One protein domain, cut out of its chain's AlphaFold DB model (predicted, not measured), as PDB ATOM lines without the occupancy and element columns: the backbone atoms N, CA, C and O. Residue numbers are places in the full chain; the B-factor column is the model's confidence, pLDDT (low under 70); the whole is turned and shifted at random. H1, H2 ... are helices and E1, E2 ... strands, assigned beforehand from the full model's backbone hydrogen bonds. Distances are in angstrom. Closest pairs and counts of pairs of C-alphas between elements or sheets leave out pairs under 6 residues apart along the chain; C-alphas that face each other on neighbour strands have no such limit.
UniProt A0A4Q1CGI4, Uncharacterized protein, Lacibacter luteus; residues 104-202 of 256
ATOM      1  N   ILE A 104     121.112  98.980 142.792       84.19
ATOM      2  CA  ILE A 104     122.163  99.109 141.793       84.19
ATOM      3  C   ILE A 104     121.884 100.370 140.987       84.19
ATOM      4  O   ILE A 104     120.781 100.563 140.465       84.19
ATOM      5  N   ASP A 105     122.901 101.212 140.878       87.81
ATOM      6  CA  ASP A 105     122.831 102.466 140.148       87.81
ATOM      7  C   ASP A 105     123.255 102.250 138.697       87.81
ATOM      8  O   ASP A 105     124.378 101.838 138.417       87.81
ATOM      9  N   TRP A 106     122.347 102.553 137.773       90.81
ATOM     10  CA  TRP A 106     122.629 102.583 136.345       90.81
ATOM     11  C   TRP A 106     123.018 103.991 135.910       90.81
ATOM     12  O   TRP A 106     122.254 104.934 136.122       90.81
ATOM     13  N   LYS A 107     124.172 104.138 135.258       93.25
ATOM     14  CA  LYS A 107     124.652 105.418 134.723       93.25
ATOM     15  C   LYS A 107     124.311 105.531 133.249       93.25
ATOM     16  O   LYS A 107     124.757 104.723 132.440       93.25
ATOM     17  N   ILE A 108     123.545 106.544 132.879       94.12
ATOM     18  CA  ILE A 108     123.164 106.809 131.495       94.12
ATOM     19  C   ILE A 108     123.919 108.041 131.028       94.12
ATOM     20  O   ILE A 108     123.709 109.127 131.564       94.12
ATOM     21  N   LYS A 109     124.771 107.880 130.017       95.31
ATOM     22  CA  LYS A 109     125.553 108.974 129.437       95.31
ATOM     23  C   LYS A 109     125.119 109.233 128.006       95.31
ATOM     24  O   LYS A 109     124.879 108.297 127.242       95.31
ATOM     25  N   GLY A 110     125.051 110.499 127.626       94.31
ATOM     26  CA  GLY A 110     124.703 110.893 126.268       94.31
ATOM     27  C   GLY A 110     124.918 112.377 126.029       94.31
ATOM     28  O   GLY A 110     125.458 113.076 126.881       94.31
ATOM     29  N   ILE A 111     124.492 112.847 124.859       93.19
ATOM     30  CA  ILE A 111     124.560 114.257 124.463       93.19
ATOM     31  C   ILE A 111     123.170 114.699 124.011       93.19
ATOM     32  O   ILE A 111     122.529 114.003 123.227       93.19
ATOM     33  N   VAL A 112     122.703 115.852 124.477       91.44
ATOM     34  CA  VAL A 112     121.462 116.503 124.042       91.44
ATOM     35  C   VAL A 112     121.798 117.631 123.068       91.44
ATOM     36  O   VAL A 112     122.757 118.370 123.264       91.44
ATOM     37  N   SER A 113     121.013 117.752 121.998       88.25
ATOM     38  CA  SER A 113     121.126 118.814 121.002       88.25
ATOM     39  C   SER A 113     119.797 119.565 120.861       88.25
ATOM     40  O   SER A 113     118.748 118.931 120.732       88.25
ATOM     41  N   PRO A 114     119.796 120.908 120.850       78.81
ATOM     42  CA  PRO A 114     120.941 121.787 121.095       78.81
ATOM     43  C   PRO A 114     121.478 121.610 122.526       78.81
ATOM     44  O   PRO A 114     120.735 121.150 123.392       78.81
ATOM     45  N   GLY A 115     122.765 121.929 122.729       73.44
ATOM     46  CA  GLY A 115     123.448 121.832 124.029       73.44
ATOM     47  C   GLY A 115     122.782 122.676 125.119       73.44
ATOM     48  O   GLY A 115     121.740 123.283 124.868       73.44
ATOM     49  N   GLU A 116     123.351 122.688 126.327       66.81
ATOM     50  CA  GLU A 116     122.665 123.120 127.553       66.81
ATOM     51  C   GLU A 116     121.811 124.387 127.365       66.81
ATOM     52  O   GLU A 116     122.297 125.501 127.177       66.81
ATOM     53  N   LYS A 117     120.493 124.183 127.401       68.44
ATOM     54  CA  LYS A 117     119.490 125.238 127.493       68.44
ATOM     55  C   LYS A 117     118.906 125.197 128.890       68.44
ATOM     56  O   LYS A 117     118.551 124.121 129.382       68.44
ATOM     57  N   GLU A 118     118.775 126.367 129.499       76.38
ATOM     58  CA  GLU A 118     118.136 126.514 130.801       76.38
ATOM     59  C   GLU A 118     116.774 125.791 130.806       76.38
ATOM     60  O   GLU A 118     115.986 125.879 129.857       76.38
ATOM     61  N   GLY A 119     116.528 124.989 131.845       79.69
ATOM     62  CA  GLY A 119     115.288 124.227 131.994       79.69
ATOM     63  C   GLY A 119     115.249 122.830 131.357       79.69
ATOM     64  O   GLY A 119     114.199 122.192 131.438       79.69
ATOM     65  N   THR A 120     116.342 122.310 130.778       85.75
ATOM     66  CA  THR A 120     116.394 120.900 130.334       85.75
ATOM     67  C   THR A 120     116.365 119.937 131.527       85.75
ATOM     68  O   THR A 120     117.191 120.004 132.444       85.75
ATOM     69  N   ARG A 121     115.406 119.009 131.515       87.50
ATOM     70  CA  ARG A 121     115.164 118.000 132.551       87.50
ATOM     71  C   ARG A 121     115.115 116.606 131.945       87.50
ATOM     72  O   ARG A 121     114.690 116.421 130.805       87.50
ATOM     73  N   PHE A 122     115.499 115.626 132.748       88.69
ATOM     74  CA  PHE A 122     115.385 114.216 132.415       88.69
ATOM     75  C   PHE A 122     114.255 113.620 133.257       88.69
ATOM     76  O   PHE A 122     114.113 113.933 134.440       88.69
ATOM     77  N   PHE A 123     113.399 112.792 132.669       81.50
ATOM     78  CA  PHE A 123     112.450 112.032 133.479       81.50
ATOM     79  C   PHE A 123     113.229 111.035 134.337       81.50
ATOM     80  O   PHE A 123     114.148 110.388 133.840       81.50
ATOM     81  N   PHE A 124     112.842 110.924 135.610       70.69
ATOM     82  CA  PHE A 124     113.586 110.233 136.673       70.69
ATOM     83  C   PHE A 124     114.847 110.951 137.182       70.69
ATOM     84  O   PHE A 124     115.619 110.324 137.899       70.69
ATOM     85  N   ASP A 125     115.028 112.239 136.867       68.12
ATOM     86  CA  ASP A 125     116.049 113.087 137.494       68.12
ATOM     87  C   ASP A 125     115.715 113.268 138.985       68.12
ATOM     88  O   ASP A 125     114.767 113.966 139.347       68.12
ATOM     89  N   ASP A 126     116.470 112.593 139.851       70.00
ATOM     90  CA  ASP A 126     116.409 112.728 141.311       70.00
ATOM     91  C   ASP A 126     117.276 113.897 141.821       70.00
ATOM     92  O   ASP A 126     117.505 114.028 143.024       70.00
ATOM     93  N   GLY A 127     117.755 114.750 140.908       72.12
ATOM     94  CA  GLY A 127     118.658 115.859 141.191       72.12
ATOM     95  C   GLY A 127     120.137 115.477 141.153       72.12
ATOM     96  O   GLY A 127     120.976 116.345 141.376       72.12
ATOM     97  N   THR A 128     120.479 114.216 140.860       79.19
ATOM     98  CA  THR A 128     121.878 113.761 140.742       79.19
ATOM     99  C   THR A 128     122.433 113.826 139.318       79.19
ATOM    100  O   THR A 128     123.591 113.478 139.091       79.19
ATOM    101  N   THR A 129     121.635 114.282 138.348       84.69
ATOM    102  CA  THR A 129     122.060 114.357 136.948       84.69
ATOM    103  C   THR A 129     123.135 115.422 136.750       84.69
ATOM    104  O   THR A 129     122.881 116.612 136.952       84.69
ATOM    105  N   SER A 130     124.306 115.012 136.268       87.62
ATOM    106  CA  SER A 130     125.345 115.934 135.810       87.62
ATOM    107  C   SER A 130     125.026 116.411 134.394       87.62
ATOM    108  O   SER A 130     124.698 115.598 133.526       87.62
ATOM    109  N   LYS A 131     125.093 117.723 134.162       88.25
ATOM    110  CA  LYS A 131     124.822 118.372 132.870       88.25
ATOM    111  C   LYS A 131     125.993 119.286 132.553       88.25
ATOM    112  O   LYS A 131     126.410 120.059 133.410       88.25
ATOM    113  N   ASN A 132     126.509 119.180 131.337       87.69
ATOM    114  CA  ASN A 132     127.609 120.001 130.860       87.69
ATOM    115  C   ASN A 132     127.118 120.992 129.787       87.69
ATOM    116  O   ASN A 132     126.179 120.673 129.045       87.69
ATOM    117  N   PRO A 133     127.804 122.141 129.613       85.56
ATOM    118  CA  PRO A 133     127.427 123.161 128.630       85.56
ATOM    119  C   PRO A 133     127.387 122.666 127.178       85.56
ATOM    120  O   PRO A 133     126.615 123.162 126.358       85.56
ATOM    121  N   ASP A 134     128.194 121.655 126.848       86.00
ATOM    122  CA  ASP A 134     128.237 121.018 125.527       86.00
ATOM    123  C   ASP A 134     127.012 120.126 125.235       86.00
ATOM    124  O   ASP A 134     126.882 119.576 124.141       86.00
ATOM    125  N   GLY A 135     126.094 119.997 126.199       87.06
ATOM    126  CA  GLY A 135     124.918 119.140 126.125       87.06
ATOM    127  C   GLY A 135     125.174 117.707 126.578       87.06
ATOM    128  O   GLY A 135     124.231 116.912 126.578       87.06
ATOM    129  N   SER A 136     126.406 117.348 126.958       92.06
ATOM    130  CA  SER A 136     126.673 116.038 127.543       92.06
ATOM    131  C   SER A 136     126.041 115.921 128.931       92.06
ATOM    132  O   SER A 136     125.944 116.892 129.684       92.06
ATOM    133  N   PHE A 137     125.548 114.728 129.255       92.38
ATOM    134  CA  PHE A 137     124.901 114.456 130.533       92.38
ATOM    135  C   PHE A 137     125.287 113.085 131.080       92.38
ATOM    136  O   PHE A 137     125.577 112.159 130.320       92.38
ATOM    137  N   GLU A 138     125.221 112.961 132.404       93.56
ATOM    138  CA  GLU A 138     125.267 111.697 133.134       93.56
ATOM    139  C   GLU A 138     124.079 111.646 134.097       93.56
ATOM    140  O   GLU A 138     124.005 112.417 135.051       93.56
ATOM    141  N   LEU A 139     123.132 110.751 133.822       91.81
ATOM    142  CA  LEU A 139     121.939 110.506 134.629       91.81
ATOM    143  C   LEU A 139     122.130 109.219 135.429       91.81
ATOM    144  O   LEU A 139     122.422 108.171 134.854       91.81
ATOM    145  N   ILE A 140     121.907 109.282 136.739       90.12
ATOM    146  CA  ILE A 140     121.941 108.106 137.607       90.12
ATOM    147  C   ILE A 140     120.512 107.617 137.824       90.12
ATOM    148  O   ILE A 140     119.642 108.351 138.287       90.12
ATOM    149  N   LYS A 141     120.260 106.348 137.502       88.12
ATOM    150  CA  LYS A 141     118.981 105.692 137.750       88.12
ATOM    151  C   LYS A 141     119.156 104.510 138.689       88.12
ATOM    152  O   LYS A 141     119.692 103.474 138.309       88.12
ATOM    153  N   ARG A 142     118.602 104.634 139.895       86.44
ATOM    154  CA  ARG A 142     118.575 103.539 140.872       86.44
ATOM    155  C   ARG A 142     117.572 102.465 140.461       86.44
ATOM    156  O   ARG A 142     116.410 102.777 140.170       86.44
ATOM    157  N   SER A 143     118.019 101.215 140.458       82.94
ATOM    158  CA  SER A 143     117.224 100.028 140.152       82.94
ATOM    159  C   SER A 143     117.325  99.029 141.302       82.94
ATOM    160  O   SER A 143     118.392  98.813 141.872       82.94
ATOM    161  N   ILE A 144     116.192  98.445 141.681       79.31
ATOM    162  CA  ILE A 144     116.123  97.442 142.746       79.31
ATOM    163  C   ILE A 144     116.423  96.088 142.103       79.31
ATOM    164  O   ILE A 144     115.675  95.646 141.230       79.31
ATOM    165  N   ALA A 145     117.512  95.435 142.510       74.81
ATOM    166  CA  ALA A 145     117.889  94.143 141.950       74.81
ATOM    167  C   ALA A 145     116.924  93.037 142.391       74.81
ATOM    168  O   ALA A 145     116.998  92.580 143.523       74.81
ATOM    169  N   ALA A 146     116.052  92.556 141.511       69.50
ATOM    170  CA  ALA A 146     115.260  91.367 141.801       69.50
ATOM    171  C   ALA A 146     116.140  90.122 141.610       69.50
ATOM    172  O   ALA A 146     116.748  89.959 140.554       69.50
ATOM    173  N   GLN A 147     116.228  89.251 142.623       67.25
ATOM    174  CA  GLN A 147     117.022  88.009 142.552       67.25
ATOM    175  C   GLN A 147     118.501  88.253 142.172       67.25
ATOM    176  O   GLN A 147     119.100  87.488 141.422       67.25
ATOM    177  N   GLY A 148     119.085  89.359 142.648       66.06
ATOM    178  CA  GLY A 148     120.481  89.717 142.372       66.06
ATOM    179  C   GLY A 148     120.736  90.339 140.993       66.06
ATOM    180  O   GLY A 148     121.876  90.696 140.708       66.06
ATOM    181  N   LYS A 149     119.706  90.530 140.155       72.31
ATOM    182  CA  LYS A 149     119.823  91.194 138.851       72.31
ATOM    183  C   LYS A 149     119.030  92.502 138.829       72.31
ATOM    184  O   LYS A 149     117.806  92.504 138.945       72.31
ATOM    185  N   ALA A 150     119.718  93.628 138.656       80.00
ATOM    186  CA  ALA A 150     119.072  94.917 138.426       80.00
ATOM    187  C   ALA A 150     118.915  95.171 136.932       80.00
ATOM    188  O   ALA A 150     119.896  95.313 136.205       80.00
ATOM    189  N   ASN A 151     117.671  95.264 136.478       84.25
ATOM    190  CA  ASN A 151     117.404  95.589 135.086       84.25
ATOM    191  C   ASN A 151     117.631  97.091 134.838       84.25
ATOM    192  O   ASN A 151     117.244  97.907 135.688       84.25
ATOM    193  N   PRO A 152     118.222  97.464 133.688       86.56
ATOM    194  CA  PRO A 152     118.346  98.858 133.293       86.56
ATOM    195  C   PRO A 152     116.960  99.483 133.072       86.56
ATOM    196  O   PRO A 152     115.982  98.773 132.801       86.56
ATOM    197  N   PRO A 153     116.845 100.818 133.151       89.31
ATOM    198  CA  PRO A 153     115.615 101.500 132.778       89.31
ATOM    199  C   PRO A 153     115.253 101.207 131.322       89.31
ATOM    200  O   PRO A 153     116.117 101.161 130.453       89.31
ATOM    201  N   LYS A 154     113.954 101.039 131.051       91.38
ATOM    202  CA  LYS A 154     113.454 100.717 129.704       91.38
ATOM    203  C   LYS A 154     113.304 101.940 128.801       91.38
ATOM    204  O   LYS A 154     113.210 101.776 127.592       91.38
ATOM    205  N   TRP A 155     113.256 103.142 129.371       90.44
ATOM    206  CA  TRP A 155     113.000 104.384 128.644       90.44
ATOM    207  C   TRP A 155     113.688 105.557 129.332       90.44
ATOM    208  O   TRP A 155     113.791 105.588 130.559       90.44
ATOM    209  N   ILE A 156     114.083 106.546 128.539       91.69
ATOM    210  CA  ILE A 156     114.500 107.868 129.005       91.69
ATOM    211  C   ILE A 156     113.714 108.927 128.234       91.69
ATOM    212  O   ILE A 156     113.461 108.778 127.040       91.69
ATOM    213  N   CYS A 157     113.308 109.994 128.915       90.75
ATOM    214  CA  CYS A 157     112.708 111.158 128.276       90.75
ATOM    215  C   CYS A 157     113.522 112.393 128.643       90.75
ATOM    216  O   CYS A 157     113.770 112.648 129.823       90.75
ATOM    217  N   VAL A 158     113.931 113.138 127.621       91.00
ATOM    218  CA  VAL A 158     114.577 114.441 127.754       91.00
ATOM    219  C   VAL A 158     113.540 115.491 127.397       91.00
ATOM    220  O   VAL A 158     112.937 115.421 126.327       91.00
ATOM    221  N   TYR A 159     113.319 116.446 128.291       88.75
ATOM    222  CA  TYR A 159     112.312 117.489 128.144       88.75
ATOM    223  C   TYR A 159     112.922 118.862 128.390       88.75
ATOM    224  O   TYR A 159     113.687 119.063 129.330       88.75
ATOM    225  N   ASN A 160     112.517 119.833 127.588       87.75
ATOM    226  CA  ASN A 160     112.796 121.238 127.788       87.75
ATOM    227  C   ASN A 160     111.548 122.047 127.383       87.75
ATOM    228  O   ASN A 160     111.013 121.841 126.292       87.75
ATOM    229  N   PRO A 161     111.087 122.992 128.217       81.50
ATOM    230  CA  PRO A 161     109.844 123.725 127.968       81.50
ATOM    231  C   PRO A 161     109.869 124.593 126.701       81.50
ATOM    232  O   PRO A 161     108.814 124.919 126.168       81.50
ATOM    233  N   VAL A 162     111.053 124.974 126.215       81.38
ATOM    234  CA  VAL A 162     111.219 125.865 125.058       81.38
ATOM    235  C   VAL A 162     111.426 125.073 123.768       81.38
ATOM    236  O   VAL A 162     110.908 125.444 122.718       81.38
ATOM    237  N   THR A 163     112.208 123.993 123.819       81.50
ATOM    238  CA  THR A 163     112.586 123.230 122.614       81.50
ATOM    239  C   THR A 163     111.697 122.019 122.355       81.50
ATOM    240  O   THR A 163     111.463 121.694 121.188       81.50
ATOM    241  N   GLY A 164     111.122 121.427 123.404       85.19
ATOM    242  CA  GLY A 164     110.243 120.266 123.331       85.19
ATOM    243  C   GLY A 164     110.800 119.061 124.088       85.19
ATOM    244  O   GLY A 164     111.524 119.194 125.071       85.19
ATOM    245  N   TYR A 165     110.419 117.864 123.656       87.81
ATOM    246  CA  TYR A 165     110.835 116.606 124.271       87.81
ATOM    247  C   TYR A 165     111.235 115.549 123.250       87.81
ATOM    248  O   TYR A 165     110.804 115.594 122.093       87.81
ATOM    249  N   GLN A 166     112.010 114.574 123.719       89.69
ATOM    250  CA  GLN A 166     112.324 113.343 123.009       89.69
ATOM    251  C   GLN A 166     112.316 112.168 123.991       89.69
ATOM    252  O   GLN A 166     112.944 112.227 125.049       89.69
ATOM    253  N   VAL A 167     111.619 111.094 123.623       90.19
ATOM    254  CA  VAL A 167     111.625 109.819 124.353       90.19
ATOM    255  C   VAL A 167     112.494 108.833 123.582       90.19
ATOM    256  O   VAL A 167     112.419 108.779 122.355       90.19
ATOM    257  N   ILE A 168     113.327 108.080 124.293       91.25
ATOM    258  CA  ILE A 168     114.201 107.054 123.726       91.25
ATOM    259  C   ILE A 168     113.937 105.748 124.460       91.25
ATOM    260  O   ILE A 168     114.013 105.685 125.691       91.25
ATOM    261  N   SER A 169     113.643 104.702 123.696       91.38
ATOM    262  CA  SER A 169     113.603 103.339 124.215       91.38
ATOM    263  C   SER A 169     115.007 102.834 124.513       91.38
ATOM    264  O   SER A 169     115.883 102.827 123.651       91.38
ATOM    265  N   LEU A 170     115.190 102.358 125.737       91.19
ATOM    266  CA  LEU A 170     116.357 101.618 126.215       91.19
ATOM    267  C   LEU A 170     116.003 100.134 126.440       91.19
ATOM    268  O   LEU A 170     116.746  99.395 127.085       91.19
ATOM    269  N   ASN A 171     114.837  99.694 125.954       89.94
ATOM    270  CA  ASN A 171     114.341  98.348 126.183       89.94
ATOM    271  C   ASN A 171     115.147  97.321 125.373       89.94
ATOM    272  O   ASN A 171     115.203  97.388 124.149       89.94
ATOM    273  N   ARG A 172     115.745  96.352 126.072       86.19
ATOM    274  CA  ARG A 172     116.500  95.239 125.473       86.19
ATOM    275  C   ARG A 172     115.639  94.020 125.146       86.19
ATOM    276  O   ARG A 172     116.052  93.187 124.351       86.19
ATOM    277  N   GLU A 173     114.478  93.895 125.782       85.56
ATOM    278  CA  GLU A 173     113.580  92.741 125.630       85.56
ATOM    279  C   GLU A 173     112.765  92.831 124.338       85.56
ATOM    280  O   GLU A 173     112.379  91.815 123.766       85.56
ATOM    281  N   LEU A 174     112.505  94.058 123.881       84.44
ATOM    282  CA  LEU A 174     111.742  94.337 122.674       84.44
ATOM    283  C   LEU A 174     112.640  95.074 121.677       84.44
ATOM    284  O   LEU A 174     113.142  96.146 122.022       84.44
ATOM    285  N   PRO A 175     112.842  94.550 120.453       84.06
ATOM    286  CA  PRO A 175     113.639  95.232 119.445       84.06
ATOM    287  C   PRO A 175     112.991  96.577 119.107       84.06
ATOM    288  O   PRO A 175     111.921  96.634 118.503       84.06
ATOM    289  N   HIS A 176     113.642  97.666 119.517       86.88
ATOM    290  CA  HIS A 176     113.195  99.028 119.253       86.88
ATOM    291  C   HIS A 176     114.218  99.742 118.360       86.88
ATOM    292  O   HIS A 176     115.420  99.688 118.641       86.88
ATOM    293  N   PRO A 177     113.787 100.438 117.296       89.81
ATOM    294  CA  PRO A 177     114.706 101.072 116.349       89.81
ATOM    295  C   PRO A 177     115.537 102.193 116.979       89.81
ATOM    296  O   PRO A 177     116.604 102.494 116.458       89.81
ATOM    297  N   ASP A 178     115.113 102.758 118.113       89.50
ATOM    298  CA  ASP A 178     115.893 103.749 118.872       89.50
ATOM    299  C   ASP A 178     117.285 103.249 119.264       89.50
ATOM    300  O   ASP A 178     118.238 104.025 119.221       89.50
ATOM    301  N   ILE A 179     117.432 101.955 119.580       91.75
ATOM    302  CA  ILE A 179     118.733 101.373 119.937       91.75
ATOM    303  C   ILE A 179     119.732 101.576 118.791       91.75
ATOM    304  O   ILE A 179     120.851 102.039 119.009       91.75
ATOM    305  N   ALA A 180     119.301 101.318 117.553       91.38
ATOM    306  CA  ALA A 180     120.107 101.554 116.360       91.38
ATOM    307  C   ALA A 180     120.175 103.047 115.995       91.38
ATOM    308  O   ALA A 180     121.246 103.562 115.674       91.38
ATOM    309  N   ALA A 181     119.049 103.761 116.067       89.94
ATOM    310  CA  ALA A 181     118.944 105.156 115.655       89.94
ATOM    311  C   ALA A 181     119.833 106.080 116.492       89.94
ATOM    312  O   ALA A 181     120.364 107.045 115.934       89.94
ATOM    313  N   TYR A 182     120.009 105.769 117.781       92.69
ATOM    314  CA  TYR A 182     120.840 106.515 118.724       92.69
ATOM    315  C   TYR A 182     122.182 105.849 119.055       92.69
ATOM    316  O   TYR A 182     122.977 106.425 119.802       92.69
ATOM    317  N   ASN A 183     122.463 104.680 118.466       94.94
ATOM    318  CA  ASN A 183     123.665 103.887 118.727       94.94
ATOM    319  C   ASN A 183     123.872 103.665 120.239       94.94
ATOM    320  O   ASN A 183     124.863 104.109 120.830       94.94
ATOM    321  N   VAL A 184     122.863 103.050 120.861       94.56
ATOM    322  CA  VAL A 184     122.823 102.765 122.298       94.56
ATOM    323  C   VAL A 184     123.632 101.504 122.592       94.56
ATOM    324  O   VAL A 184     123.376 100.452 122.009       94.56
ATOM    325  N   SER A 185     124.585 101.591 123.521       94.81
ATOM    326  CA  SER A 185     125.352 100.435 124.008       94.81
ATOM    327  C   SER A 185     125.184 100.245 125.512       94.81
ATOM    328  O   SER A 185     125.189 101.226 126.255       94.81
ATOM    329  N   PHE A 186     125.087  98.991 125.950       94.19
ATOM    330  CA  PHE A 186     124.908  98.603 127.350       94.19
ATOM    331  C   PHE A 186     126.176  97.925 127.868       94.19
ATOM    332  O   PHE A 186     126.714  97.041 127.203       94.19
ATOM    333  N   ASN A 187     126.632  98.329 129.049       92.62
ATOM    334  CA  ASN A 187     127.683  97.663 129.801       92.62
ATOM    335  C   ASN A 187     127.088  97.176 131.126       92.62
ATOM    336  O   ASN A 187     126.889  97.965 132.046       92.62
ATOM    337  N   ASP A 188     126.785  95.880 131.192       89.06
ATOM    338  CA  ASP A 188     126.142  95.264 132.354       89.06
ATOM    339  C   ASP A 188     127.096  95.156 133.558       89.06
ATOM    340  O   ASP A 188     126.641  95.223 134.693       89.06
ATOM    341  N   GLU A 189     128.410  95.047 133.332       88.19
ATOM    342  CA  GLU A 189     129.413  94.943 134.405       88.19
ATOM    343  C   GLU A 189     129.593  96.269 135.149       88.19
ATOM    344  O   GLU A 189     129.706  96.301 136.374       88.19
ATOM    345  N   LEU A 190     129.594  97.377 134.403       90.12
ATOM    346  CA  LEU A 190     129.718  98.727 134.956       90.12
ATOM    347  C   LEU A 190     128.362  99.384 135.250       90.12
ATOM    348  O   LEU A 190     128.332 100.502 135.762       90.12
ATOM    349  N   HIS A 191     127.253  98.714 134.919       91.38
ATOM    350  CA  HIS A 191     125.899  99.270 134.942       91.38
ATOM    351  C   HIS A 191     125.805 100.606 134.185       91.38
ATOM    352  O   HIS A 191     125.236 101.586 134.667       91.38
ATOM    353  N   GLU A 192     126.372 100.664 132.976       93.88
ATOM    354  CA  GLU A 192     126.386 101.873 132.147       93.88
ATOM    355  C   GLU A 192     125.581 101.707 130.851       93.88
ATOM    356  O   GLU A 192     125.596 100.663 130.199       93.88
ATOM    357  N   ILE A 193     124.904 102.779 130.443       95.19
ATOM    358  CA  ILE A 193     124.214 102.912 129.159       95.19
ATOM    359  C   ILE A 193     124.804 104.123 128.447       95.19
ATOM    360  O   ILE A 193     124.763 105.235 128.969       95.19
ATOM    361  N   LEU A 194     125.339 103.922 127.247       96.12
ATOM    362  CA  LEU A 194     125.920 104.992 126.439       96.12
ATOM    363  C   LEU A 194     125.037 105.260 125.224       96.12
ATOM    364  O   LEU A 194     124.829 104.370 124.402       96.12
ATOM    365  N   ILE A 195     124.566 106.496 125.093       96.00
ATOM    366  CA  ILE A 195     123.813 107.011 123.949       96.00
ATOM    367  C   ILE A 195     124.780 107.840 123.103       96.00
ATOM    368  O   ILE A 195     125.117 108.971 123.453       96.00
ATOM    369  N   ARG A 196     125.284 107.264 122.007       94.31
ATOM    370  CA  ARG A 196     126.404 107.859 121.254       94.31
ATOM    371  C   ARG A 196     125.974 108.941 120.274       94.31
ATOM    372  O   ARG A 196     126.777 109.803 119.929       94.31
ATOM    373  N   LYS A 197     124.733 108.894 119.791       93.69
ATOM    374  CA  LYS A 197     124.193 109.925 118.903       93.69
ATOM    375  C   LYS A 197     123.452 110.984 119.708       93.69
ATOM    376  O   LYS A 197     122.687 110.652 120.609       93.69
ATOM    377  N   ALA A 198     123.631 112.244 119.325       92.19
ATOM    378  CA  ALA A 198     122.974 113.360 119.987       92.19
ATOM    379  C   ALA A 198     121.436 113.254 119.943       92.19
ATOM    380  O   ALA A 198     120.839 112.933 118.911       92.19
ATOM    381  N   ILE A 199     120.809 113.560 121.078       91.19
ATOM    382  CA  ILE A 199     119.364 113.568 121.289       91.19
ATOM    383  C   ILE A 199     118.818 114.933 120.880       91.19
ATOM    384  O   ILE A 199     118.960 115.900 121.621       91.19
ATOM    385  N   ASP A 200     118.197 115.017 119.706       89.12
ATOM    386  CA  ASP A 200     117.588 116.259 119.220       89.12
ATOM    387  C   ASP A 200     116.212 116.498 119.862       89.12
ATOM    388  O   ASP A 200     115.256 115.784 119.559       89.12
ATOM    389  N   ILE A 201     116.112 117.515 120.721       85.06
ATOM    390  CA  ILE A 201     114.888 117.857 121.467       85.06
ATOM    391  C   ILE A 201     114.060 118.978 120.824       85.06
ATOM    392  O   ILE A 201     113.104 119.436 121.439       85.06
ATOM    393  N   ASN A 202     114.360 119.411 119.590       79.00
ATOM    394  CA  ASN A 202     113.624 120.484 118.897       79.00
ATOM    395  C   ASN A 202     112.242 120.055 118.346       79.00
ATOM    396  O   ASN A 202     111.887 120.397 117.212       79.00
TER     397      ASN A 202
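This is residues 104 to 202 of the 256 residues of an uncharacterized protein of Lacibacter luteus (UniProt A0A4Q1CGI4). A strongly twisted four-stranded sheet, E2, E1, E6 and E5, has the smaller hairpin E3 and E4 over one face, so that two walls are partly face to face. The short helix H1 bridges one side between E4 and E5, and the long link from E1 to E2 closes the opposite side, pairing briefly with E3 and with E2. The printed part has 99 residues, with one named helix and six named strands in the order E1, E2, E3, E4, H1, E5, E6. The larger sheet is mixed and the smaller antiparallel; the class is mostly strand, with 44 residues in named elements, under half. The whole is compact, with a radius of gyration of the C-alphas of 13.1 A and spans of 42 by 29 by 19 A.

E1, residues 104 to 113, begins with C-alpha 104 at (122.163, 99.109, 141.793) and is 28.7 A long. E2, residues 136 to 144, is 26.2 A long. E3, residues 155 to 160, is 16.9 A long, and E4, residues 164 to 169, is 17.3 A long. H1 is residues 177 to 181, with C-alpha 177 at (114.706, 101.072, 116.349). E5 is residues 184 to 187, and E6 is residues 192 to 195, ending with C-alpha 195 at (123.813, 107.011, 123.949).

E1 and E2 form an antiparallel hairpin at 153 degrees, with N 106 and O 141 2.9 A apart, within hydrogen-bond range. E1 and E6 are parallel at 14 degrees, with N 109 and O 193 at 2.8 A. E5 and E6 form an antiparallel hairpin at 166 degrees, with N 187 and O 192 at 2.8 A. The edge strands are E2 and E5. E3 and E4 form an antiparallel hairpin at 170 degrees, with N 158 and O 166 at 2.9 A. E1 and E3 are only just apart, at 8.1 A. H1 only just is on the larger sheet, with 5 pairs of C-alphas within 10 A, and only grazes it with residues 178 to 181. The closest C-alphas of E4 and H1, Ser 169 and Asp 178, are 5.8 A apart. In H1 every O i to N i+4 pair is within hydrogen-bond range.

The C-alphas farthest apart, those of Gln 147 and Val 162, are 42.1 A apart. The printed part has no cut. The link from E1 to E2, 22 residues, is long. Residues 199 to 200 pair, parallel, with residues 112 to 113 of E1. The mean pLDDT of the printed part is 86.4; residues 116 to 117, 125 and 146 to 148 are under 70.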